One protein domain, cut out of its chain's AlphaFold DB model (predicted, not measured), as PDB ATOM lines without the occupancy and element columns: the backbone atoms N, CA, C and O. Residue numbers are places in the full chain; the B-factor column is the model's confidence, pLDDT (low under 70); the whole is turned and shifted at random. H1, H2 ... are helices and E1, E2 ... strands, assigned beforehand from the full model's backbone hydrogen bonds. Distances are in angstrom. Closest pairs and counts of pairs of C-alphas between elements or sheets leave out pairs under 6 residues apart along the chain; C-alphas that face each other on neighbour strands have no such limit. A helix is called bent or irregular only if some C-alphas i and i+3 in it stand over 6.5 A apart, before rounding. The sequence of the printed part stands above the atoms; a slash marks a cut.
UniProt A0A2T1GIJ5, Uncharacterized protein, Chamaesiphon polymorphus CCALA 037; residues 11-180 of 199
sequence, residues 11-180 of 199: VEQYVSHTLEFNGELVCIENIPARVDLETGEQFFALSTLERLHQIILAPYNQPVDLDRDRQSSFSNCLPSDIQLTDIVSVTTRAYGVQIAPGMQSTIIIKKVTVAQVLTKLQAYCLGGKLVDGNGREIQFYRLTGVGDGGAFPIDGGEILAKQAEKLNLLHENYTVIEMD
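This is residues 11 to 180 of the 199 residues of an uncharacterized protein of Chamaesiphon polymorphus CCALA 037 (UniProt A0A2T1GIJ5). What shape do these coordinates make? Two loose lobes are joined through the hairpin E3 and E4: one lobe is the long, bent hairpin E1 and E2 with H1 beside it, and the other is the parallel pair E7 and E8 with H4 beside it and the small hairpin E5 and E6 near one end. H2 and H3 lie close to the second lobe, and residues 147 to 155, in the link before H4, stick out. What is it made of? The printed part has 170 residues with four named helices and eight named strands, in the order E1 E2 H1 H2 E3 E4 H3 E5 E6 E7 H4 E8; its four sheets have two strands each, three antiparallel and E7 with E8 parallel, and the class is mixed, helices and strands. The whole is loose, with a radius of gyration of the C-alphas of 21.0 A and spans of 59 by 49 by 30 A.

Where are the longest strands? E1 is residues 11 to 21, 28.6 A long, from C-alpha 11 at (127.193, 147.654, 69.854); E2 is residues 24 to 36, 28.9 A long. E1 bends by 56 degrees at residue 14, and E2 bends by 81 degrees at residue 32. Where are the other strands? E3 is residues 87 to 92, E4 109 to 113, E5 124 to 126, E6 129 to 131, E7 138 to 142 and E8 175 to 179, which ends at C-alpha 179 at (98.711, 117.925, 60.965). Where are the helices? H1 is residues 46 to 60, 21.9 A long, and is irregular, but only just: C-alphas 56 and 59 are 6.9 A apart. H2 is residues 68 to 74, H3 114 to 120, and H4 156 to 173, 26.9 A long, from C-alpha 156 at (96.469, 115.042, 79.710).

What surrounds the hairpin E1 and E2? Its strands are antiparallel at 157 degrees, with N 13 and O 33 at 2.9 A. The closest C-alphas of E2 and H1, Pro 32 and Thr 48, are 7.5 A apart, while E1 and H1 are apart, but only just, at 8.2 A. The closest C-alphas of E2 and E4, Glu 24 and Lys 111, are 5.9 A apart. What follows outward from E4? E3 and E4 form an antiparallel hairpin at 160 degrees, with N 91 and O 110 at 2.8 A. The closest C-alphas of E3 and E8, Val 88 and Met 179, are 4.9 A apart, and those of E3 and H3, Val 88 and Val 114, are 5.8 A apart. How is the far lobe arranged? E7, H4 and E8 form a strand-helix-strand unit, two parallel neighbour strands with a helix between, and its crossover is right-handed; N 141 and O 177 are at 2.9 A, and C-alphas Leu 170 and Val 176, the closest of H4 and E8, are 6.7 A apart. In the antiparallel hairpin E5 and E6, N 124 and O 131 are at 2.9 A, and the closest C-alphas of E5 and H2, Cys 125 and Phe 74, are 6.8 A apart. How do the helix backbones look? Every O i to N i+4 pair is within hydrogen-bond range in H3, but 9 of 11 in H1, 13 of 14 in H4 and 1 of 3 in H2, where 2 of 4 O i to N i+3 pairs are within range.

How large is it? The two C-alphas farthest apart, those of Val 11 and Gly 127, are 62.3 A apart. Which links are long, and is there a cut? The links H2 to E3, E3 to E4 and E7 to H4 are long, and the printed part has no cut. Where is confidence low? The mean pLDDT of the printed part is 70.3, and 71 residues are under 70, among them residues 57 to 75, 89 to 111 and 144 to 160.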
ATOM      1  N   VAL A  11     126.663 148.710  68.983       86.12
ATOM      2  CA  VAL A  11     127.193 147.654  69.854       86.12
ATOM      3  C   VAL A  11     127.374 146.352  69.093       86.12
ATOM      4  O   VAL A  11     126.559 145.988  68.248       86.12
ATOM      5  N   GLU A  12     128.451 145.627  69.386       85.12
ATOM      6  CA  GLU A  12     128.622 144.273  68.863       85.12
ATOM      7  C   GLU A  12     127.694 143.320  69.619       85.12
ATOM      8  O   GLU A  12     127.803 143.154  70.835       85.12
ATOM      9  N   GLN A  13     126.768 142.702  68.890       83.69
ATOM     10  CA  GLN A  13     125.777 141.792  69.441       83.69
ATOM     11  C   GLN A  13     125.565 140.595  68.511       83.69
ATOM     12  O   GLN A  13     125.755 140.658  67.297       83.69
ATOM     13  N   TYR A  14     125.147 139.483  69.106       81.69
ATOM     14  CA  TYR A  14     124.672 138.324  68.367       81.69
ATOM     15  C   TYR A  14     123.172 138.427  68.145       81.69
ATOM     16  O   TYR A  14     122.405 138.591  69.095       81.69
ATOM     17  N   VAL A  15     122.766 138.320  66.887       79.88
ATOM     18  CA  VAL A  15     121.370 138.446  66.473       79.88
ATOM     19  C   VAL A  15     120.885 137.165  65.807       79.88
ATOM     20  O   VAL A  15     121.680 136.369  65.299       79.88
ATOM     21  N   SER A  16     119.569 136.982  65.807       77.44
ATOM     22  CA  SER A  16     118.906 135.937  65.036       77.44
ATOM     23  C   SER A  16     118.210 136.563  63.833       77.44
ATOM     24  O   SER A  16     117.555 137.598  63.963       77.44
ATOM     25  N   HIS A  17     118.347 135.946  62.665       75.56
ATOM     26  CA  HIS A  17     117.762 136.426  61.423       75.56
ATOM     27  C   HIS A  17     116.932 135.337  60.759       75.56
ATOM     28  O   HIS A  17     117.448 134.274  60.427       75.56
ATOM     29  N   THR A  18     115.654 135.617  60.528       70.06
ATOM     30  CA  THR A  18     114.745 134.683  59.865       70.06
ATOM     31  C   THR A  18     114.418 135.182  58.473       70.06
ATOM     32  O   THR A  18     114.000 136.324  58.309       70.06
ATOM     33  N   LEU A  19     114.577 134.316  57.479       71.06
ATOM     34  CA  LEU A  19     114.310 134.622  56.076       71.06
ATOM     35  C   LEU A  19     113.456 133.535  55.427       71.06
ATOM     36  O   LEU A  19     113.540 132.363  55.791       71.06
ATOM     37  N   GLU A  20     112.637 133.936  54.458       61.62
ATOM     38  CA  GLU A  20     111.887 133.022  53.603       61.62
ATOM     39  C   GLU A  20     112.674 132.763  52.315       61.62
ATOM     40  O   GLU A  20     113.042 133.695  51.599       61.62
ATOM     41  N   PHE A  21     112.949 131.495  52.016       63.38
ATOM     42  CA  PHE A  21     113.663 131.070  50.816       63.38
ATOM     43  C   PHE A  21     112.998 129.813  50.244       63.38
ATOM     44  O   PHE A  21     112.840 128.820  50.947       63.38
ATOM     45  N   ASN A  22     112.565 129.851  48.978       57.75
ATOM     46  CA  ASN A  22     111.825 128.763  48.310       57.75
ATOM     47  C   ASN A  22     110.557 128.278  49.056       57.75
ATOM     48  O   ASN A  22     110.215 127.098  48.999       57.75
ATOM     49  N   GLY A  23     109.854 129.177  49.756       52.88
ATOM     50  CA  GLY A  23     108.676 128.835  50.569       52.88
ATOM     51  C   GLY A  23     109.011 128.119  51.886       52.88
ATOM     52  O   GLY A  23     108.114 127.655  52.591       52.88
ATOM     53  N   GLU A  24     110.296 128.029  52.235       60.28
ATOM     54  CA  GLU A  24     110.790 127.512  53.507       60.28
ATOM     55  C   GLU A  24     111.288 128.673  54.383       60.28
ATOM     56  O   GLU A  24     111.882 129.629  53.886       60.28
ATOM     57  N   LEU A  25     111.049 128.609  55.697       59.66
ATOM     58  CA  LEU A  25     111.588 129.596  56.640       59.66
ATOM     59  C   LEU A  25     112.908 129.097  57.216       59.66
ATOM     60  O   LEU A  25     112.956 128.037  57.836       59.66
ATOM     61  N   VAL A  26     113.956 129.898  57.076       68.06
ATOM     62  CA  VAL A  26     115.295 129.618  57.587       68.06
ATOM     63  C   VAL A  26     115.580 130.594  58.729       68.06
ATOM     64  O   VAL A  26     115.690 131.793  58.494       68.06
ATOM     65  N   CYS A  27     115.668 130.099  59.969       67.06
ATOM     66  CA  CYS A  27     115.959 130.918  61.157       67.06
ATOM     67  C   CYS A  27     117.420 130.782  61.567       67.06
ATOM     68  O   CYS A  27     117.796 129.762  62.135       67.06
ATOM     69  N   ILE A  28     118.219 131.805  61.287       73.38
ATOM     70  CA  ILE A  28     119.654 131.825  61.505       73.38
ATOM     71  C   ILE A  28     120.012 132.441  62.859       73.38
ATOM     72  O   ILE A  28     119.837 133.636  63.033       73.38
ATOM     73  N   GLU A  29     120.551 131.671  63.804       69.75
ATOM     74  CA  GLU A  29     120.890 132.150  65.151       69.75
ATOM     75  C   GLU A  29     122.382 132.449  65.338       69.75
ATOM     76  O   GLU A  29     123.259 131.860  64.693       69.75
ATOM     77  N   ASN A  30     122.666 133.323  66.307       73.19
ATOM     78  CA  ASN A  30     124.011 133.707  66.734       73.19
ATOM     79  C   ASN A  30     124.851 134.331  65.609       73.19
ATOM     80  O   ASN A  30     126.017 133.992  65.415       73.19
ATOM     81  N   ILE A  31     124.257 135.244  64.845       80.88
ATOM     82  CA  ILE A  31     124.949 135.971  63.783       80.88
ATOM     83  C   ILE A  31     125.646 137.188  64.397       80.88
ATOM     84  O   ILE A  31     124.971 137.992  65.038       80.88
ATOM     85  N   PRO A  32     126.965 137.371  64.212       81.38
ATOM     86  CA  PRO A  32     127.636 138.580  64.669       81.38
ATOM     87  C   PRO A  32     127.171 139.787  63.844       81.38
ATOM     88  O   PRO A  32     127.328 139.809  62.618       81.38
ATOM     89  N   ALA A  33     126.630 140.792  64.527       86.56
ATOM     90  CA  ALA A  33     126.192 142.054  63.950       86.56
ATOM     91  C   ALA A  33     126.636 143.230  64.823       86.56
ATOM     92  O   ALA A  33     126.828 143.102  66.031       86.56
ATOM     93  N   ARG A  34     126.773 144.401  64.205       85.12
ATOM     94  CA  ARG A  34     126.771 145.672  64.929       85.12
ATOM     95  C   ARG A  34     125.349 146.197  64.921       85.12
ATOM     96  O   ARG A  34     124.771 146.312  63.847       85.12
ATOM     97  N   VAL A  35     124.792 146.459  66.093       86.06
ATOM     98  CA  VAL A  35     123.406 146.899  66.248       86.06
ATOM     99  C   VAL A  35     123.397 148.335  66.731       86.06
ATOM    100  O   VAL A  35     124.047 148.651  67.727       86.06
ATOM    101  N   ASP A  36     122.672 149.192  66.025       85.19
ATOM    102  CA  ASP A  36     122.369 150.541  66.490       85.19
ATOM    103  C   ASP A  36     121.312 150.468  67.597       85.19
ATOM    104  O   ASP A  36     120.225 149.924  67.399       85.19
ATOM    105  N   LEU A  37     121.638 150.970  68.789       82.06
ATOM    106  CA  LEU A  37     120.735 150.910  69.941       82.06
ATOM    107  C   LEU A  37     119.545 151.877  69.853       82.06
ATOM    108  O   LEU A  37     118.568 151.689  70.578       82.06
ATOM    109  N   GLU A  38     119.618 152.908  69.013       80.94
ATOM    110  CA  GLU A  38     118.542 153.883  68.826       80.94
ATOM    111  C   GLU A  38     117.570 153.433  67.734       80.94
ATOM    112  O   GLU A  38     116.354 153.526  67.917       80.94
ATOM    113  N   THR A  39     118.088 152.921  66.613       83.75
ATOM    114  CA  THR A  39     117.269 152.533  65.452       83.75
ATOM    115  C   THR A  39     116.938 151.041  65.416       83.75
ATOM    116  O   THR A  39     115.957 150.639  64.789       83.75
ATOM    117  N   GLY A  40     117.731 150.205  66.091       80.94
ATOM    118  CA  GLY A  40     117.650 148.747  65.996       80.94
ATOM    119  C   GLY A  40     118.211 148.184  64.687       80.94
ATOM    120  O   GLY A  40     118.047 146.991  64.419       80.94
ATOM    121  N   GLU A  41     118.852 149.012  63.857       82.38
ATOM    122  CA  GLU A  41     119.451 148.580  62.595       82.38
ATOM    123  C   GLU A  41     120.627 147.632  62.830       82.38
ATOM    124  O   GLU A  41     121.444 147.820  63.730       82.38
ATOM    125  N   GLN A  42     120.713 146.594  61.996       85.44
ATOM    126  CA  GLN A  42     121.711 145.536  62.109       85.44
ATOM    127  C   GLN A  42     122.680 145.608  60.931       85.44
ATOM    128  O   GLN A  42     122.289 145.478  59.771       85.44
ATOM    129  N   PHE A  43     123.963 145.765  61.237       84.75
ATOM    130  CA  PHE A  43     125.041 145.848  60.265       84.75
ATOM    131  C   PHE A  43     125.893 144.583  60.326       84.75
ATOM    132  O   PHE A  43     126.481 144.249  61.358       84.75
ATOM    133  N   PHE A  44     125.990 143.888  59.197       84.44
ATOM    134  CA  PHE A  44     126.744 142.644  59.071       84.44
ATOM    135  C   PHE A  44     128.033 142.869  58.282       84.44
ATOM    136  O   PHE A  44     128.061 143.619  57.305       84.44
ATOM    137  N   ALA A  45     129.106 142.182  58.673       84.25
ATOM    138  CA  ALA A  45     130.319 142.141  57.865       84.25
ATOM    139  C   ALA A  45     130.067 141.375  56.554       84.25
ATOM    140  O   ALA A  45     129.300 140.411  56.527       84.25
ATOM    141  N   LEU A  46     130.761 141.757  55.477       82.56
ATOM    142  CA  LEU A  46     130.636 141.090  54.174       82.56
ATOM    143  C   LEU A  46     130.940 139.586  54.268       82.56
ATOM    144  O   LEU A  46     130.205 138.772  53.721       82.56
ATOM    145  N   SER A  47     131.953 139.213  55.054       77.12
ATOM    146  CA  SER A  47     132.301 137.816  55.328       77.12
ATOM    147  C   SER A  47     131.184 137.042  56.036       77.12
ATOM    148  O   SER A  47     131.000 135.852  55.781       77.12
ATOM    149  N   THR A  48     130.411 137.706  56.902       78.25
ATOM    150  CA  THR A  48     129.219 137.125  57.526       78.25
ATOM    151  C   THR A  48     128.148 136.882  56.469       78.25
ATOM    152  O   THR A  48     127.631 135.772  56.386       78.25
ATOM    153  N   LEU A  49     127.860 137.867  55.613       80.12
ATOM    154  CA  LEU A  49     126.855 137.737  54.551       80.12
ATOM    155  C   LEU A  49     127.193 136.627  53.548       80.12
ATOM    156  O   LEU A  49     126.328 135.818  53.218       80.12
ATOM    157  N   GLU A  50     128.446 136.535  53.104       78.25
ATOM    158  CA  GLU A  50     128.901 135.476  52.193       78.25
ATOM    159  C   GLU A  50     128.707 134.083  52.802       78.25
ATOM    160  O   GLU A  50     128.252 133.151  52.134       78.25
ATOM    161  N   ARG A  51     128.998 133.942  54.098       72.50
ATOM    162  CA  ARG A  51     128.856 132.674  54.814       72.50
ATOM    163  C   ARG A  51     127.396 132.309  55.049       72.50
ATOM    164  O   ARG A  51     127.032 131.151  54.868       72.50
ATOM    165  N   LEU A  52     126.551 133.287  55.374       75.38
ATOM    166  CA  LEU A  52     125.100 133.102  55.438       75.38
ATOM    167  C   LEU A  52     124.552 132.627  54.093       75.38
ATOM    168  O   LEU A  52     123.809 131.653  54.046       75.38
ATOM    169  N   HIS A  53     124.981 133.247  52.995       74.31
ATOM    170  CA  HIS A  53     124.569 132.858  51.651       74.31
ATOM    171  C   HIS A  53     124.959 131.408  51.324       74.31
ATOM    172  O   HIS A  53     124.133 130.643  50.835       74.31
ATOM    173  N   GLN A  54     126.184 130.987  51.659       69.88
ATOM    174  CA  GLN A  54     126.619 129.597  51.480       69.88
ATOM    175  C   GLN A  54     125.788 128.606  52.302       69.88
ATOM    176  O   GLN A  54     125.455 127.536  51.805       69.88
ATOM    177  N   ILE A  55     125.438 128.956  53.541       69.81
ATOM    178  CA  ILE A  55     124.632 128.103  54.429       69.81
ATOM    179  C   ILE A  55     123.209 127.979  53.922       69.81
ATOM    180  O   ILE A  55     122.655 126.882  53.939       69.81
ATOM    181  N   ILE A  56     122.637 129.091  53.463       70.12
ATOM    182  CA  ILE A  56     121.298 129.109  52.896       70.12
ATOM    183  C   ILE A  56     121.284 128.292  51.611       70.12
ATOM    184  O   ILE A  56     120.356 127.529  51.446       70.12
ATOM    185  N   LEU A  57     122.293 128.371  50.735       67.19
ATOM    186  CA  LEU A  57     122.281 127.671  49.442       67.19
ATOM    187  C   LEU A  57     122.732 126.202  49.483       67.19
ATOM    188  O   LEU A  57     122.207 125.392  48.721       67.19
ATOM    189  N   ALA A  58     123.684 125.834  50.344       61.69
ATOM    190  CA  ALA A  58     124.254 124.484  50.400       61.69
ATOM    191  C   ALA A  58     123.219 123.338  50.506       61.69
ATOM    192  O   ALA A  58     123.387 122.337  49.802       61.69
ATOM    193  N   PRO A  59     122.147 123.432  51.324       55.31
ATOM    194  CA  PRO A  59     121.133 122.381  51.397       55.31
ATOM    195  C   PRO A  59     120.201 122.310  50.172       55.31
ATOM    196  O   PRO A  59     119.511 121.302  50.026       55.31
ATOM    197  N   TYR A  60     120.201 123.304  49.273       51.44
ATOM    198  CA  TYR A  60     119.305 123.374  48.102       51.44
ATOM    199  C   TYR A  60     119.979 123.019  46.772       51.44
ATOM    200  O   TYR A  60     119.427 123.280  45.708       51.44
ATOM    201  N   ASN A  61     121.130 122.343  46.793       45.66
ATOM    202  CA  ASN A  61     121.749 121.784  45.583       45.66
ATOM    203  C   ASN A  61     121.014 120.548  45.010       45.66
ATOM    204  O   ASN A  61     121.588 119.780  44.236       45.66
ATOM    205  N   GLN A  62     119.745 120.341  45.367       41.53
ATOM    206  CA  GLN A  62     118.851 119.405  44.689       41.53
ATOM    207  C   GLN A  62     117.779 120.201  43.940       41.53
ATOM    208  O   GLN A  62     117.250 121.159  44.506       41.53
ATOM    209  N   PRO A  63     117.443 119.824  42.693       35.19
ATOM    210  CA  PRO A  63     116.382 120.487  41.954       35.19
ATOM    211  C   PRO A  63     115.089 120.386  42.763       35.19
ATOM    212  O   PRO A  63     114.585 119.295  43.041       35.19
ATOM    213  N   VAL A  64     114.573 121.539  43.183       46.88
ATOM    214  CA  VAL A  64     113.230 121.646  43.743       46.88
ATOM    215  C   VAL A  64     112.285 121.596  42.547       46.88
ATOM    216  O   VAL A  64     111.787 122.619  42.083       46.88
ATOM    217  N   ASP A  65     112.099 120.397  41.992       42.72
ATOM    218  CA  ASP A  65     111.113 120.130  40.948       42.72
ATOM    219  C   ASP A  65     109.717 120.201  41.583       42.72
ATOM    220  O   ASP A  65     109.051 119.196  41.838       42.72
ATOM    221  N   LEU A  66     109.259 121.418  41.886       48.22
ATOM    222  CA  LEU A  66     107.835 121.680  42.029       48.22
ATOM    223  C   LEU A  66     107.267 121.679  40.618       48.22
ATOM    224  O   LEU A  66     107.119 122.713  39.969       48.22
ATOM    225  N   ASP A  67     107.004 120.466  40.151       50.50
ATOM    226  CA  ASP A  67     106.303 120.169  38.918       50.50
ATOM    227  C   ASP A  67     104.901 120.798  39.026       50.50
ATOM    228  O   ASP A  67     103.965 120.233  39.607       50.50
ATOM    229  N   ARG A  68     104.794 122.054  38.574       52.38
ATOM    230  CA  ARG A  68     103.611 122.920  38.716       52.38
ATOM    231  C   ARG A  68     102.357 122.250  38.145       52.38
ATOM    232  O   ARG A  68     101.247 122.485  38.623       52.38
ATOM    233  N   ASP A  69     102.558 121.356  37.181       52.41
ATOM    234  CA  ASP A  69     101.511 120.591  36.519       52.41
ATOM    235  C   ASP A  69     100.907 119.512  37.434       52.41
ATOM    236  O   ASP A  69      99.687 119.339  37.444       52.41
ATOM    237  N   ARG A  70     101.696 118.864  38.307       55.38
ATOM    238  CA  ARG A  70     101.167 117.900  39.295       55.38
ATOM    239  C   ARG A  70     100.382 118.579  40.411       55.38
ATOM    240  O   ARG A  70      99.334 118.073  40.802       55.38
ATOM    241  N   GLN A  71     100.825 119.742  40.885       57.56
ATOM    242  CA  GLN A  71     100.141 120.482  41.955       57.56
ATOM    243  C   GLN A  71      98.710 120.882  41.571       57.56
ATOM    244  O   GLN A  71      97.793 120.755  42.379       57.56
ATOM    245  N   SER A  72      98.500 121.273  40.311       57.66
ATOM    246  CA  SER A  72      97.181 121.661  39.792       57.66
ATOM    247  C   SER A  72      96.146 120.524  39.778       57.66
ATOM    248  O   SER A  72      94.945 120.779  39.795       57.66
ATOM    249  N   SER A  73      96.585 119.262  39.792       63.56
ATOM    250  CA  SER A  73      95.683 118.102  39.770       63.56
ATOM    251  C   SER A  73      95.076 117.757  41.136       63.56
ATOM    252  O   SER A  73      94.038 117.098  41.198       63.56
ATOM    253  N   PHE A  74      95.678 118.242  42.228       68.81
ATOM    254  CA  PHE A  74      95.235 117.931  43.588       68.81
ATOM    255  C   PHE A  74      94.149 118.872  44.113       68.81
ATOM    256  O   PHE A  74      93.419 118.505  45.033       68.81
ATOM    257  N   SER A  75      93.983 120.061  43.525       68.38
ATOM    258  CA  SER A  75      92.999 121.052  43.990       68.38
ATOM    259  C   SER A  75      91.548 120.565  43.906       68.38
ATOM    260  O   SER A  75      90.691 121.092  44.603       68.38
ATOM    261  N   ASN A  76      91.271 119.545  43.086       75.62
ATOM    262  CA  ASN A  76      89.930 118.979  42.904       75.62
ATOM    263  C   ASN A  76      89.619 117.794  43.836       75.62
ATOM    264  O   ASN A  76      88.481 117.334  43.865       75.62
ATOM    265  N   CYS A  77      90.614 117.259  44.549       80.44
ATOM    266  CA  CYS A  77      90.457 116.105  45.446       80.44
ATOM    267  C   CYS A  77      90.873 116.386  46.887       80.44
ATOM    268  O   CYS A  77      90.753 115.513  47.744       80.44
ATOM    269  N   LEU A  78      91.398 117.582  47.145       82.19
ATOM    270  CA  LEU A  78      91.662 118.047  48.493       82.19
ATOM    271  C   LEU A  78      90.346 118.415  49.193       82.19
ATOM    272  O   LEU A  78      89.440 118.961  48.556       82.19
ATOM    273  N   PRO A  79      90.236 118.140  50.502       79.25
ATOM    274  CA  PRO A  79      89.165 118.676  51.328       79.25
ATOM    275  C   PRO A  79      89.122 120.206  51.252       79.25
ATOM    276  O   PRO A  79      90.155 120.860  51.122       79.25
ATOM    277  N   SER A  80      87.933 120.794  51.382       76.50
ATOM    278  CA  SER A  80      87.749 122.251  51.312       76.50
ATOM    279  C   SER A  80      88.480 123.033  52.411       76.50
ATOM    280  O   SER A  80      88.647 124.243  52.288       76.50
ATOM    281  N   ASP A  81      88.880 122.364  53.491       73.75
ATOM    282  CA  ASP A  81      89.578 122.936  54.642       73.75
ATOM    283  C   ASP A  81      91.109 122.792  54.581       73.75
ATOM    284  O   ASP A  81      91.775 123.144  55.557       73.75
ATOM    285  N   ILE A  82      91.665 122.276  53.473       79.81
ATOM    286  CA  ILE A  82      93.104 122.017  53.321       79.81
ATOM    287  C   ILE A  82      93.628 122.575  51.998       79.81
ATOM    288  O   ILE A  82      93.111 122.283  50.921       79.81
ATOM    289  N   GLN A  83      94.715 123.338  52.077       78.31
ATOM    290  CA  GLN A  83      95.424 123.890  50.928       78.31
ATOM    291  C   GLN A  83      96.771 123.197  50.715       78.31
ATOM    292  O   GLN A  83      97.418 122.714  51.640       78.31
ATOM    293  N   LEU A  84      97.246 123.177  49.467       74.56
ATOM    294  CA  LEU A  84      98.559 122.609  49.116       74.56
ATOM    295  C   LEU A  84      99.729 123.307  49.821       74.56
ATOM    296  O   LEU A  84     100.785 122.702  50.017       74.56
ATOM    297  N   THR A  85      99.526 124.573  50.179       70.19
ATOM    298  CA  THR A  85     100.461 125.423  50.915       70.19
ATOM    299  C   THR A  85     100.425 125.193  52.421       70.19
ATOM    300  O   THR A  85     101.300 125.706  53.115       70.19
ATOM    301  N   ASP A  86      99.461 124.424  52.935       71.81
ATOM    302  CA  ASP A  86      99.372 124.155  54.366       71.81
ATOM    303  C   ASP A  86     100.601 123.382  54.837       71.81
ATOM    304  O   ASP A  86     101.112 122.478  54.166       71.81
ATOM    305  N   ILE A  87     101.094 123.759  56.012       70.19
ATOM    306  CA  ILE A  87     102.256 123.135  56.633       70.19
ATOM    307  C   ILE A  87     101.765 121.888  57.372       70.19
ATOM    308  O   ILE A  87     100.870 121.962  58.205       70.19
ATOM    309  N   VAL A  88     102.360 120.737  57.071       73.12
ATOM    310  CA  VAL A  88     102.061 119.451  57.720       73.12
ATOM    311  C   VAL A  88     102.981 119.233  58.914       73.12
ATOM    312  O   VAL A  88     102.541 118.825  59.983       73.12
ATOM    313  N   SER A  89     104.273 119.522  58.748       65.44
ATOM    314  CA  SER A  89     105.275 119.309  59.791       65.44
ATOM    315  C   SER A  89     106.344 120.386  59.739       65.44
ATOM    316  O   SER A  89     106.746 120.834  58.665       65.44
ATOM    317  N   VAL A  90     106.835 120.775  60.911       59.84
ATOM    318  CA  VAL A  90     108.022 121.608  61.061       59.84
ATOM    319  C   VAL A  90     109.086 120.748  61.731       59.84
ATOM    320  O   VAL A  90     109.025 120.486  62.926       59.84
ATOM    321  N   THR A  91     110.051 120.252  60.962       52.22
ATOM    322  CA  THR A  91     111.173 119.492  61.516       52.22
ATOM    323  C   THR A  91     112.323 120.437  61.810       52.22
ATOM    324  O   THR A  91     112.990 120.916  60.891       52.22
ATOM    325  N   THR A  92     112.614 120.657  63.088       51.69
ATOM    326  CA  THR A  92     113.876 121.277  63.475       51.69
ATOM    327  C   THR A  92     115.009 120.276  63.320       51.69
ATOM    328  O   THR A  92     114.959 119.178  63.875       51.69
ATOM    329  N   ARG A  93     116.056 120.629  62.587       50.22
ATOM    330  CA  ARG A  93     117.330 119.913  62.671       50.22
ATOM    331  C   ARG A  93     118.360 120.915  63.222       50.22
ATOM    332  O   ARG A  93     118.292 122.106  62.957       50.22
ATOM    333  N   ALA A  94     119.343 120.449  63.973       48.38
ATOM    334  CA  ALA A  94     120.463 121.281  64.396       48.38
ATOM    335  C   ALA A  94     121.680 120.937  63.522       48.38
ATOM    336  O   ALA A  94     122.226 119.844  63.661       48.38
ATOM    337  N   TYR A  95     122.105 121.820  62.610       53.97
ATOM    338  CA  TYR A  95     123.463 121.756  62.048       53.97
ATOM    339  C   TYR A  95     124.294 122.776  62.813       53.97
ATOM    340  O   TYR A  95     124.003 123.961  62.724       53.97
ATOM    341  N   GLY A  96     125.294 122.313  63.566       54.03
ATOM    342  CA  GLY A  96     126.315 123.185  64.137       54.03
ATOM    343  C   GLY A  96     127.198 123.700  63.009       54.03
ATOM    344  O   GLY A  96     128.102 122.999  62.555       54.03
ATOM    345  N   VAL A  97     126.910 124.897  62.511       57.56
ATOM    346  CA  VAL A  97     127.693 125.530  61.452       57.56
ATOM    347  C   VAL A  97     128.622 126.555  62.068       57.56
ATOM    348  O   VAL A  97     128.192 127.450  62.791       57.56
ATOM    349  N   GLN A  98     129.913 126.451  61.764       59.12
ATOM    350  CA  GLN A  98     130.836 127.513  62.136       59.12
ATOM    351  C   GLN A  98     130.555 128.730  61.261       59.12
ATOM    352  O   GLN A  98     130.607 128.595  60.041       59.12
ATOM    353  N   ILE A  99     130.259 129.886  61.865       62.03
ATOM    354  CA  ILE A  99     130.172 131.201  61.192       62.03
ATOM    355  C   ILE A  99     131.468 131.999  61.413       62.03
ATOM    356  O   ILE A  99     131.924 132.733  60.537       62.03
ATOM    357  N   ALA A 100     132.128 131.771  62.549       59.25
ATOM    358  CA  ALA A 100     133.399 132.369  62.940       59.25
ATOM    359  C   ALA A 100     134.267 131.338  63.699       59.25
ATOM    360  O   ALA A 100     133.733 130.325  64.169       59.25
ATOM    361  N   PRO A 101     135.596 131.544  63.812       54.34
ATOM    362  CA  PRO A 101     136.469 130.660  64.585       54.34
ATOM    363  C   PRO A 101     135.976 130.535  66.033       54.34
ATOM    364  O   PRO A 101     135.819 131.538  66.720       54.34
ATOM    365  N   GLY A 102     135.720 129.306  66.490       55.00
ATOM    366  CA  GLY A 102     135.219 129.038  67.846       55.00
ATOM    367  C   GLY A 102     133.704 129.176  68.033       55.00
ATOM    368  O   GLY A 102     133.228 129.038  69.155       55.00
ATOM    369  N   MET A 103     132.936 129.407  66.966       57.38
ATOM    370  CA  MET A 103     131.492 129.637  67.040       57.38
ATOM    371  C   MET A 103     130.707 128.517  66.355       57.38
ATOM    372  O   MET A 103     131.113 128.078  65.286       57.38
ATOM    373  N   GLN A 104     129.587 128.074  66.933       54.31
ATOM    374  CA  GLN A 104     128.637 127.152  66.297       54.31
ATOM    375  C   GLN A 104     127.246 127.795  66.295       54.31
ATOM    376  O   GLN A 104     126.687 128.059  67.356       54.31
ATOM    377  N   SER A 105     126.698 128.052  65.113       55.56
ATOM    378  CA  SER A 105     125.305 128.464  64.922       55.56
ATOM    379  C   SER A 105     124.452 127.238  64.623       55.56
ATOM    380  O   SER A 105     124.919 126.333  63.935       55.56
ATOM    381  N   THR A 106     123.216 127.210  65.121       48.59
ATOM    382  CA  THR A 106     122.313 126.050  65.040       48.59
ATOM    383  C   THR A 106     121.019 126.446  64.358       48.59
ATOM    384  O   THR A 106     120.270 127.249  64.900       48.59
ATOM    385  N   ILE A 107     120.785 125.965  63.135       53.03
ATOM    386  CA  ILE A 107     119.709 126.510  62.297       53.03
ATOM    387  C   ILE A 107     119.185 125.472  61.341       53.03
ATOM    388  O   ILE A 107     119.798 125.274  60.293       53.03
ATOM    389  N   ILE A 108     118.039 124.862  61.629       54.00
ATOM    390  CA  ILE A 108     117.227 124.264  60.567       54.00
ATOM    391  C   ILE A 108     115.790 124.220  61.046       54.00
ATOM    392  O   ILE A 108     115.486 123.506  61.994       54.00
ATOM    393  N   ILE A 109     114.905 124.933  60.358       55.53
ATOM    394  CA  ILE A 109     113.458 124.774  60.470       55.53
ATOM    395  C   ILE A 109     112.996 124.259  59.110       55.53
ATOM    396  O   ILE A 109     112.825 125.019  58.167       55.53
ATOM    397  N   LYS A 110     112.830 122.945  58.970       61.84
ATOM    398  CA  LYS A 110     112.303 122.358  57.740       61.84
ATOM    399  C   LYS A 110     110.786 122.333  57.815       61.84
ATOM    400  O   LYS A 110     110.218 121.459  58.468       61.84
ATOM    401  N   LYS A 111     110.134 123.273  57.141       66.50
ATOM    402  CA  LYS A 111     108.689 123.210  56.913       66.50
ATOM    403  C   LYS A 111     108.412 122.213  55.794       66.50
ATOM    404  O   LYS A 111     109.032 122.277  54.741       66.50
ATOM    405  N   VAL A 112     107.505 121.282  56.045       71.12
ATOM    406  CA  VAL A 112     107.023 120.312  55.066       71.12
ATOM    407  C   VAL A 112     105.574 120.649  54.756       71.12
ATOM    408  O   VAL A 112     104.749 120.643  55.668       71.12
ATOM    409  N   THR A 113     105.265 120.951  53.497       77.06
ATOM    410  CA  THR A 113     103.900 121.299  53.061       77.06
ATOM    411  C   THR A 113     103.097 120.075  52.629       77.06
ATOM    412  O   THR A 113     103.663 119.022  52.317       77.06
ATOM    413  N   VAL A 114     101.770 120.216  52.545       80.88
ATOM    414  CA  VAL A 114     100.873 119.175  52.015       80.88
ATOM    415  C   VAL A 114     101.324 118.748  50.620       80.88
ATOM    416  O   VAL A 114     101.479 117.554  50.371       80.88
ATOM    417  N   ALA A 115     101.640 119.695  49.730       76.88
ATOM    418  CA  ALA A 115     102.125 119.383  48.385       76.88
ATOM    419  C   ALA A 115     103.373 118.481  48.388       76.88
ATOM    420  O   ALA A 115     103.459 117.523  47.613       76.88
ATOM    421  N   GLN A 116     104.332 118.755  49.275       74.62
ATOM    422  CA  GLN A 116     105.558 117.963  49.393       74.62
ATOM    423  C   GLN A 116     105.278 116.554  49.930       74.62
ATOM    424  O   GLN A 116     105.835 115.581  49.416       74.62
ATOM    425  N   VAL A 117     104.395 116.419  50.927       82.31
ATOM    426  CA  VAL A 117     103.984 115.108  51.459       82.31
ATOM    427  C   VAL A 117     103.277 114.286  50.388       82.31
ATOM    428  O   VAL A 117     103.638 113.131  50.174       82.31
ATOM    429  N   LEU A 118     102.332 114.882  49.660       83.06
ATOM    430  CA  LEU A 118     101.599 114.207  48.587       83.06
ATOM    431  C   LEU A 118     102.520 113.762  47.453       83.06
ATOM    432  O   LEU A 118     102.411 112.634  46.975       83.06
ATOM    433  N   THR A 119     103.483 114.602  47.080       80.62
ATOM    434  CA  THR A 119     104.489 114.248  46.072       80.62
ATOM    435  C   THR A 119     105.331 113.059  46.531       80.62
ATOM    436  O   THR A 119     105.531 112.109  45.774       80.62
ATOM    437  N   LYS A 120     105.775 113.063  47.795       80.81
ATOM    438  CA  LYS A 120     106.550 111.965  48.388       80.81
ATOM    439  C   LYS A 120     105.752 110.660  48.465       80.81
ATOM    440  O   LYS A 120     106.318 109.592  48.253       80.81
ATOM    441  N   LEU A 121     104.458 110.749  48.761       81.88
ATOM    442  CA  LEU A 121     103.544 109.607  48.804       81.88
ATOM    443  C   LEU A 121     103.101 109.136  47.414       81.88
ATOM    444  O   LEU A 121     102.361 108.157  47.328       81.88
ATOM    445  N   GLN A 122     103.536 109.813  46.343       81.69
ATOM    446  CA  GLN A 122     103.071 109.581  44.974       81.69
ATOM    447  C   GLN A 122     101.540 109.607  44.885       81.69
ATOM    448  O   GLN A 122     100.930 108.780  44.209       81.69
ATOM    449  N   ALA A 123     100.923 110.536  45.615       86.12
ATOM    450  CA  ALA A 123      99.480 110.623  45.711       86.12
ATOM    451  C   ALA A 123      98.849 110.995  44.363       86.12
ATOM    452  O   ALA A 123      99.460 111.684  43.542       86.12
ATOM    453  N   TYR A 124      97.608 110.572  44.148       86.69
ATOM    454  CA  TYR A 124      96.807 110.929  42.980       86.69
ATOM    455  C   TYR A 124      95.314 110.963  43.324       86.69
ATOM    456  O   TYR A 124      94.879 110.477  44.367       86.69
ATOM    457  N   CYS A 125      94.522 111.582  42.448       85.94
ATOM    458  CA  CYS A 125      93.070 111.614  42.574       85.94
ATOM    459  C   CYS A 125      92.454 110.387  41.897       85.94
ATOM    460  O   CYS A 125      92.663 110.165  40.703       85.94
ATOM    461  N   LEU A 126      91.646 109.628  42.637       85.00
ATOM    462  CA  LEU A 126      90.856 108.522  42.110       85.00
ATOM    463  C   LEU A 126      89.391 108.701  42.520       85.00
ATOM    464  O   LEU A 126      89.041 108.598  43.692       85.00
ATOM    465  N   GLY A 127      88.518 108.997  41.553       80.81
ATOM    466  CA  GLY A 127      87.075 109.125  41.802       80.81
ATOM    467  C   GLY A 127      86.695 110.249  42.776       80.81
ATOM    468  O   GLY A 127      85.737 110.097  43.529       80.81
ATOM    469  N   GLY A 128      87.458 111.348  42.798       82.94
ATOM    470  CA  GLY A 128      87.251 112.467  43.727       82.94
ATOM    471  C   GLY A 128      87.846 112.248  45.121       82.94
ATOM    472  O   GLY A 128      87.714 113.117  45.976       82.94
ATOM    473  N   LYS A 129      88.516 111.113  45.349       86.19
ATOM    474  CA  LYS A 129      89.231 110.809  46.589       86.19
ATOM    475  C   LYS A 129      90.736 110.900  46.383       86.19
ATOM    476  O   LYS A 129      91.251 110.528  45.328       86.19
ATOM    477  N   LEU A 130      91.435 111.376  47.405       88.94
ATOM    478  CA  LEU A 130      92.890 111.429  47.432       88.94
ATOM    479  C   LEU A 130      93.435 110.071  47.890       88.94
ATOM    480  O   LEU A 130      93.065 109.588  48.959       88.94
ATOM    481  N   VAL A 131      94.289 109.447  47.083       89.75
ATOM    482  CA  VAL A 131      94.890 108.136  47.372       89.75
ATOM    483  C   VAL A 131      96.412 108.194  47.252       89.75
ATOM    484  O   VAL A 131      96.938 109.014  46.504       89.75
ATOM    485  N   ASP A 132      97.124 107.351  48.003       88.44
ATOM    486  CA  ASP A 132      98.582 107.209  47.929       88.44
ATOM    487  C   ASP A 132      99.019 106.362  46.718       88.44
ATOM    488  O   ASP A 132      98.198 105.751  46.029       88.44
ATOM    489  N   GLY A 133     100.328 106.278  46.465       84.94
ATOM    490  CA  GLY A 133     100.887 105.456  45.385       84.94
ATOM    491  C   GLY A 133     100.558 103.957  45.481       84.94
ATOM    492  O   GLY A 133     100.661 103.249  44.481       84.94
ATOM    493  N   ASN A 134     100.113 103.474  46.646       85.31
ATOM    494  CA  ASN A 134      99.678 102.091  46.864       85.31
ATOM    495  C   ASN A 134      98.155 101.913  46.709       85.31
ATOM    496  O   ASN A 134      97.653 100.802  46.881       85.31
ATOM    497  N   GLY A 135      97.413 102.981  46.398       85.19
ATOM    498  CA  GLY A 135      95.959 102.962  46.241       85.19
ATOM    499  C   GLY A 135      95.173 103.023  47.554       85.19
ATOM    500  O   GLY A 135      93.974 102.751  47.545       85.19
ATOM    501  N   ARG A 136      95.808 103.372  48.682       87.62
ATOM    502  CA  ARG A 136      95.106 103.598  49.957       87.62
ATOM    503  C   ARG A 136      94.618 105.032  50.049       87.62
ATOM    504  O   ARG A 136      95.336 105.959  49.684       87.62
ATOM    505  N   GLU A 137      93.408 105.219  50.563       89.81
ATOM    506  CA  GLU A 137      92.830 106.549  50.763       89.81
ATOM    507  C   GLU A 137      93.646 107.345  51.795       89.81
ATOM    508  O   GLU A 137      94.022 106.827  52.852       89.81
ATOM    509  N   ILE A 138      93.951 108.599  51.451       89.12
ATOM    510  CA  ILE A 138      94.695 109.531  52.293       89.12
ATOM    511  C   ILE A 138      93.706 110.320  53.147       89.12
ATOM    512  O   ILE A 138      92.787 110.947  52.625       89.12
ATOM    513  N   GLN A 139      93.924 110.316  54.459       86.19
ATOM    514  CA  GLN A 139      93.100 111.036  55.428       86.19
ATOM    515  C   GLN A 139      93.965 112.017  56.218       86.19
ATOM    516  O   GLN A 139      95.040 111.666  56.699       86.19
ATOM    517  N   PHE A 140      93.493 113.252  56.361       84.81
ATOM    518  CA  PHE A 140      94.180 114.271  57.148       84.81
ATOM    519  C   PHE A 140      93.666 114.235  58.584       84.81
ATOM    520  O   PHE A 140      92.461 114.308  58.823       84.81
ATOM    521  N   TYR A 141      94.575 114.127  59.547       82.19
ATOM    522  CA  TYR A 141      94.230 114.074  60.961       82.19
ATOM    523  C   TYR A 141      94.895 115.220  61.715       82.19
ATOM    524  O   TYR A 141      96.118 115.287  61.812       82.19
ATOM    525  N   ARG A 142      94.085 116.126  62.265       76.38
ATOM    526  CA  ARG A 142      94.576 117.242  63.081       76.38
ATOM    527  C   ARG A 142      94.817 116.760  64.506       76.38
ATOM    528  O   ARG A 142      93.889 116.319  65.186       76.38
ATOM    529  N   LEU A 143      96.063 116.851  64.956       71.38
ATOM    530  CA  LEU A 143      96.419 116.570  66.337       71.38
ATOM    531  C   LEU A 143      95.863 117.683  67.230       71.38
ATOM    532  O   LEU A 143      96.039 118.869  66.968       71.38
ATOM    533  N   THR A 144      95.181 117.299  68.301       61.75
ATOM    534  CA  THR A 144      94.758 118.202  69.374       61.75
ATOM    535  C   THR A 144      95.732 118.051  70.536       61.75
ATOM    536  O   THR A 144      95.818 116.964  71.097       61.75
ATOM    537  N   GLY A 145      96.481 119.098  70.891       55.91
ATOM    538  CA  GLY A 145      97.463 119.023  71.977       55.91
ATOM    539  C   GLY A 145      97.970 120.395  72.415       55.91
ATOM    540  O   GLY A 145      98.625 121.070  71.638       55.91
ATOM    541  N   VAL A 146      97.623 120.763  73.655       47.78
ATOM    542  CA  VAL A 146      98.106 121.880  74.498       47.78
ATOM    543  C   VAL A 146      98.311 123.228  73.783       47.78
ATOM    544  O   VAL A 146      99.362 123.494  73.218       47.78
ATOM    545  N   GLY A 147      97.313 124.113  73.880       41.03
ATOM    546  CA  GLY A 147      97.464 125.521  73.494       41.03
ATOM    547  C   GLY A 147      98.441 126.283  74.399       41.03
ATOM    548  O   GLY A 147      98.695 125.863  75.530       41.03
ATOM    549  N   ASP A 148      98.932 127.421  73.900       38.84
ATOM    550  CA  ASP A 148      99.950 128.344  74.451       38.84
ATOM    551  C   ASP A 148      99.633 128.989  75.828       38.84
ATOM    552  O   ASP A 148      99.889 130.167  76.062       38.84
ATOM    553  N   GLY A 149      99.046 128.245  76.770       44.28
ATOM    554  CA  GLY A 149      98.505 128.770  78.029       44.28
ATOM    555  C   GLY A 149      98.826 127.959  79.285       44.28
ATOM    556  O   GLY A 149      98.203 128.193  80.316       44.28
ATOM    557  N   GLY A 150      99.756 126.999  79.232       39.06
ATOM    558  CA  GLY A 150     100.386 126.411  80.427       39.06
ATOM    559  C   GLY A 150      99.495 125.602  81.385       39.06
ATOM    560  O   GLY A 150      99.984 125.150  82.418       39.06
ATOM    561  N   ALA A 151      98.220 125.366  81.076       43.00
ATOM    562  CA  ALA A 151      97.371 124.489  81.874       43.00
ATOM    563  C   ALA A 151      97.419 123.065  81.308       43.00
ATOM    564  O   ALA A 151      96.676 122.726  80.389       43.00
ATOM    565  N   PHE A 152      98.278 122.217  81.876       46.34
ATOM    566  CA  PHE A 152      98.072 120.773  81.786       46.34
ATOM    567  C   PHE A 152      96.753 120.452  82.506       46.34
ATOM    568  O   PHE A 152      96.673 120.665  83.721       46.34
ATOM    569  N   PRO A 153      95.708 119.948  81.824       49.38
ATOM    570  CA  PRO A 153      94.644 119.279  82.547       49.38
ATOM    571  C   PRO A 153      95.276 118.098  83.289       49.38
ATOM    572  O   PRO A 153      96.161 117.420  82.765       49.38
ATOM    573  N   ILE A 154      94.803 117.840  84.506       52.00
ATOM    574  CA  ILE A 154      95.256 116.754  85.397       52.00
ATOM    575  C   ILE A 154      95.093 115.360  84.728       52.00
ATOM    576  O   ILE A 154      95.592 114.361  85.232       52.00
ATOM    577  N   ASP A 155      94.476 115.318  83.541       54.25
ATOM    578  CA  ASP A 155      94.179 114.152  82.711       54.25
ATOM    579  C   ASP A 155      94.714 114.254  81.255       54.25
ATOM    580  O   ASP A 155      94.135 113.751  80.291       54.25
ATOM    581  N   GLY A 156      95.841 114.945  81.042       53.34
ATOM    582  CA  GLY A 156      96.469 115.042  79.710       53.34
ATOM    583  C   GLY A 156      96.878 113.686  79.105       53.34
ATOM    584  O   GLY A 156      96.973 113.557  77.885       53.34
ATOM    585  N   GLY A 157      97.076 112.665  79.945       60.19
ATOM    586  CA  GLY A 157      97.422 111.310  79.516       60.19
ATOM    587  C   GLY A 157      96.287 110.581  78.792       60.19
ATOM    588  O   GLY A 157      96.548 109.905  77.800       60.19
ATOM    589  N   GLU A 158      95.032 110.741  79.227       64.12
ATOM    590  CA  GLU A 158      93.891 110.037  78.622       64.12
ATOM    591  C   GLU A 158      93.539 110.602  77.234       64.12
ATOM    592  O   GLU A 158      93.180 109.852  76.324       64.12
ATOM    593  N   ILE A 159      93.723 111.911  77.030       63.22
ATOM    594  CA  ILE A 159      93.525 112.572  75.727       63.22
ATOM    595  C   ILE A 159      94.555 112.065  74.709       63.22
ATOM    596  O   ILE A 159      94.181 111.639  73.615       63.22
ATOM    597  N   LEU A 160      95.835 112.030  75.092       65.62
ATOM    598  CA  LEU A 160      96.912 111.543  74.227       65.62
ATOM    599  C   LEU A 160      96.776 110.041  73.930       65.62
ATOM    600  O   LEU A 160      96.980 109.623  72.790       65.62
ATOM    601  N   ALA A 161      96.373 109.231  74.915       71.75
ATOM    602  CA  ALA A 161      96.156 107.795  74.734       71.75
ATOM    603  C   ALA A 161      95.006 107.497  73.757       71.75
ATOM    604  O   ALA A 161      95.169 106.690  72.842       71.75
ATOM    605  N   LYS A 162      93.871 108.199  73.884       76.69
ATOM    606  CA  LYS A 162      92.735 108.069  72.952       76.69
ATOM    607  C   LYS A 162      93.095 108.505  71.534       76.69
ATOM    608  O   LYS A 162      92.637 107.901  70.565       76.69
ATOM    609  N   GLN A 163      93.913 109.548  71.388       77.06
ATOM    610  CA  GLN A 163      94.400 109.972  70.074       77.06
ATOM    611  C   GLN A 163      95.335 108.936  69.454       77.06
ATOM    612  O   GLN A 163      95.187 108.648  68.270       77.06
ATOM    613  N   ALA A 164      96.245 108.352  70.236       76.62
ATOM    614  CA  ALA A 164      97.152 107.313  69.761       76.62
ATOM    615  C   ALA A 164      96.397 106.044  69.329       76.62
ATOM    616  O   ALA A 164      96.680 105.491  68.270       76.62
ATOM    617  N   GLU A 165      95.391 105.614  70.098       82.44
ATOM    618  CA  GLU A 165      94.525 104.489  69.726       82.44
ATOM    619  C   GLU A 165      93.775 104.776  68.418       82.44
ATOM    620  O   GLU A 165      93.786 103.962  67.493       82.44
ATOM    621  N   LYS A 166      93.193 105.974  68.291       81.94
ATOM    622  CA  LYS A 166      92.492 106.389  67.072       81.94
ATOM    623  C   LYS A 166      93.426 106.483  65.864       81.94
ATOM    624  O   LYS A 166      93.032 106.075  64.774       81.94
ATOM    625  N   LEU A 167      94.643 106.993  66.038       83.31
ATOM    626  CA  LEU A 167      95.651 107.045  64.978       83.31
ATOM    627  C   LEU A 167      96.047 105.643  64.524       83.31
ATOM    628  O   LEU A 167      96.064 105.391  63.323       83.31
ATOM    629  N   ASN A 168      96.275 104.712  65.452       83.88
ATOM    630  CA  ASN A 168      96.600 103.327  65.106       83.88
ATOM    631  C   ASN A 168      95.500 102.679  64.252       83.88
ATOM    632  O   ASN A 168      95.801 102.123  63.200       83.88
ATOM    633  N   LEU A 169      94.229 102.840  64.635       84.56
ATOM    634  CA  LEU A 169      93.093 102.329  63.854       84.56
ATOM    635  C   LEU A 169      93.000 102.955  62.455       84.56
ATOM    636  O   LEU A 169      92.594 102.301  61.488       84.56
ATOM    637  N   LEU A 170      93.363 104.234  62.330       81.81
ATOM    638  CA  LEU A 170      93.393 104.913  61.041       81.81
ATOM    639  C   LEU A 170      94.557 104.420  60.175       81.81
ATOM    640  O   LEU A 170      94.342 104.176  58.994       81.81
ATOM    641  N   HIS A 171      95.745 104.198  60.742       83.88
ATOM    642  CA  HIS A 171      96.908 103.678  60.012       83.88
ATOM    643  C   HIS A 171      96.720 102.248  59.485       83.88
ATOM    644  O   HIS A 171      97.364 101.875  58.502       83.88
ATOM    645  N   GLU A 172      95.834 101.456  60.094       82.94
ATOM    646  CA  GLU A 172      95.484 100.117  59.599       82.94
ATOM    647  C   GLU A 172      94.726 100.159  58.264       82.94
ATOM    648  O   GLU A 172      94.892  99.268  57.431       82.94
ATOM    649  N   ASN A 173      93.922 101.203  58.039       83.38
ATOM    650  CA  ASN A 173      92.987 101.272  56.913       83.38
ATOM    651  C   ASN A 173      93.305 102.395  55.909       83.38
ATOM    652  O   ASN A 173      92.892 102.324  54.752       83.38
ATOM    653  N   TYR A 174      94.049 103.417  56.334       86.69
ATOM    654  CA  TYR A 174      94.276 104.658  55.598       86.69
ATOM    655  C   TYR A 174      95.734 105.103  55.674       86.69
ATOM    656  O   TYR A 174      96.471 104.789  56.611       86.69
ATOM    657  N   THR A 175      96.136 105.913  54.700       86.31
ATOM    658  CA  THR A 175      97.385 106.671  54.789       86.31
ATOM    659  C   THR A 175      97.087 107.991  55.488       86.31
ATOM    660  O   THR A 175      96.475 108.892  54.921       86.31
ATOM    661  N   VAL A 176      97.479 108.094  56.757       85.94
ATOM    662  CA  VAL A 176      97.176 109.268  57.585       85.94
ATOM    663  C   VAL A 176      98.266 110.324  57.429       85.94
ATOM    664  O   VAL A 176      99.450 110.028  57.590       85.94
ATOM    665  N   ILE A 177      97.863 111.557  57.126       83.38
ATOM    666  CA  ILE A 177      98.716 112.746  57.192       83.38
ATOM    667  C   ILE A 177      98.369 113.487  58.480       83.38
ATOM    668  O   ILE A 177      97.300 114.087  58.603       83.38
ATOM    669  N   GLU A 178      99.276 113.426  59.445       80.56
ATOM    670  CA  GLU A 178      99.144 114.122  60.722       80.56
ATOM    671  C   GLU A 178      99.465 115.609  60.552       80.56
ATOM    672  O   GLU A 178     100.521 115.969  60.036       80.56
ATOM    673  N   MET A 179      98.554 116.474  60.990       71.75
ATOM    674  CA  MET A 179      98.711 117.925  60.965       71.75
ATOM    675  C   MET A 179      98.802 118.459  62.393       71.75
ATOM    676  O   MET A 179      97.884 118.262  63.193       71.75
ATOM    677  N   ASP A 180      99.892 119.156  62.705       66.19
ATOM    678  CA  ASP A 180     100.081 119.809  64.004       66.19
ATOM    679  C   ASP A 180      99.221 121.087  64.112       66.19
ATOM    680  O   ASP A 180      99.073 121.845  63.146       66.19
TER     681      ASP A 180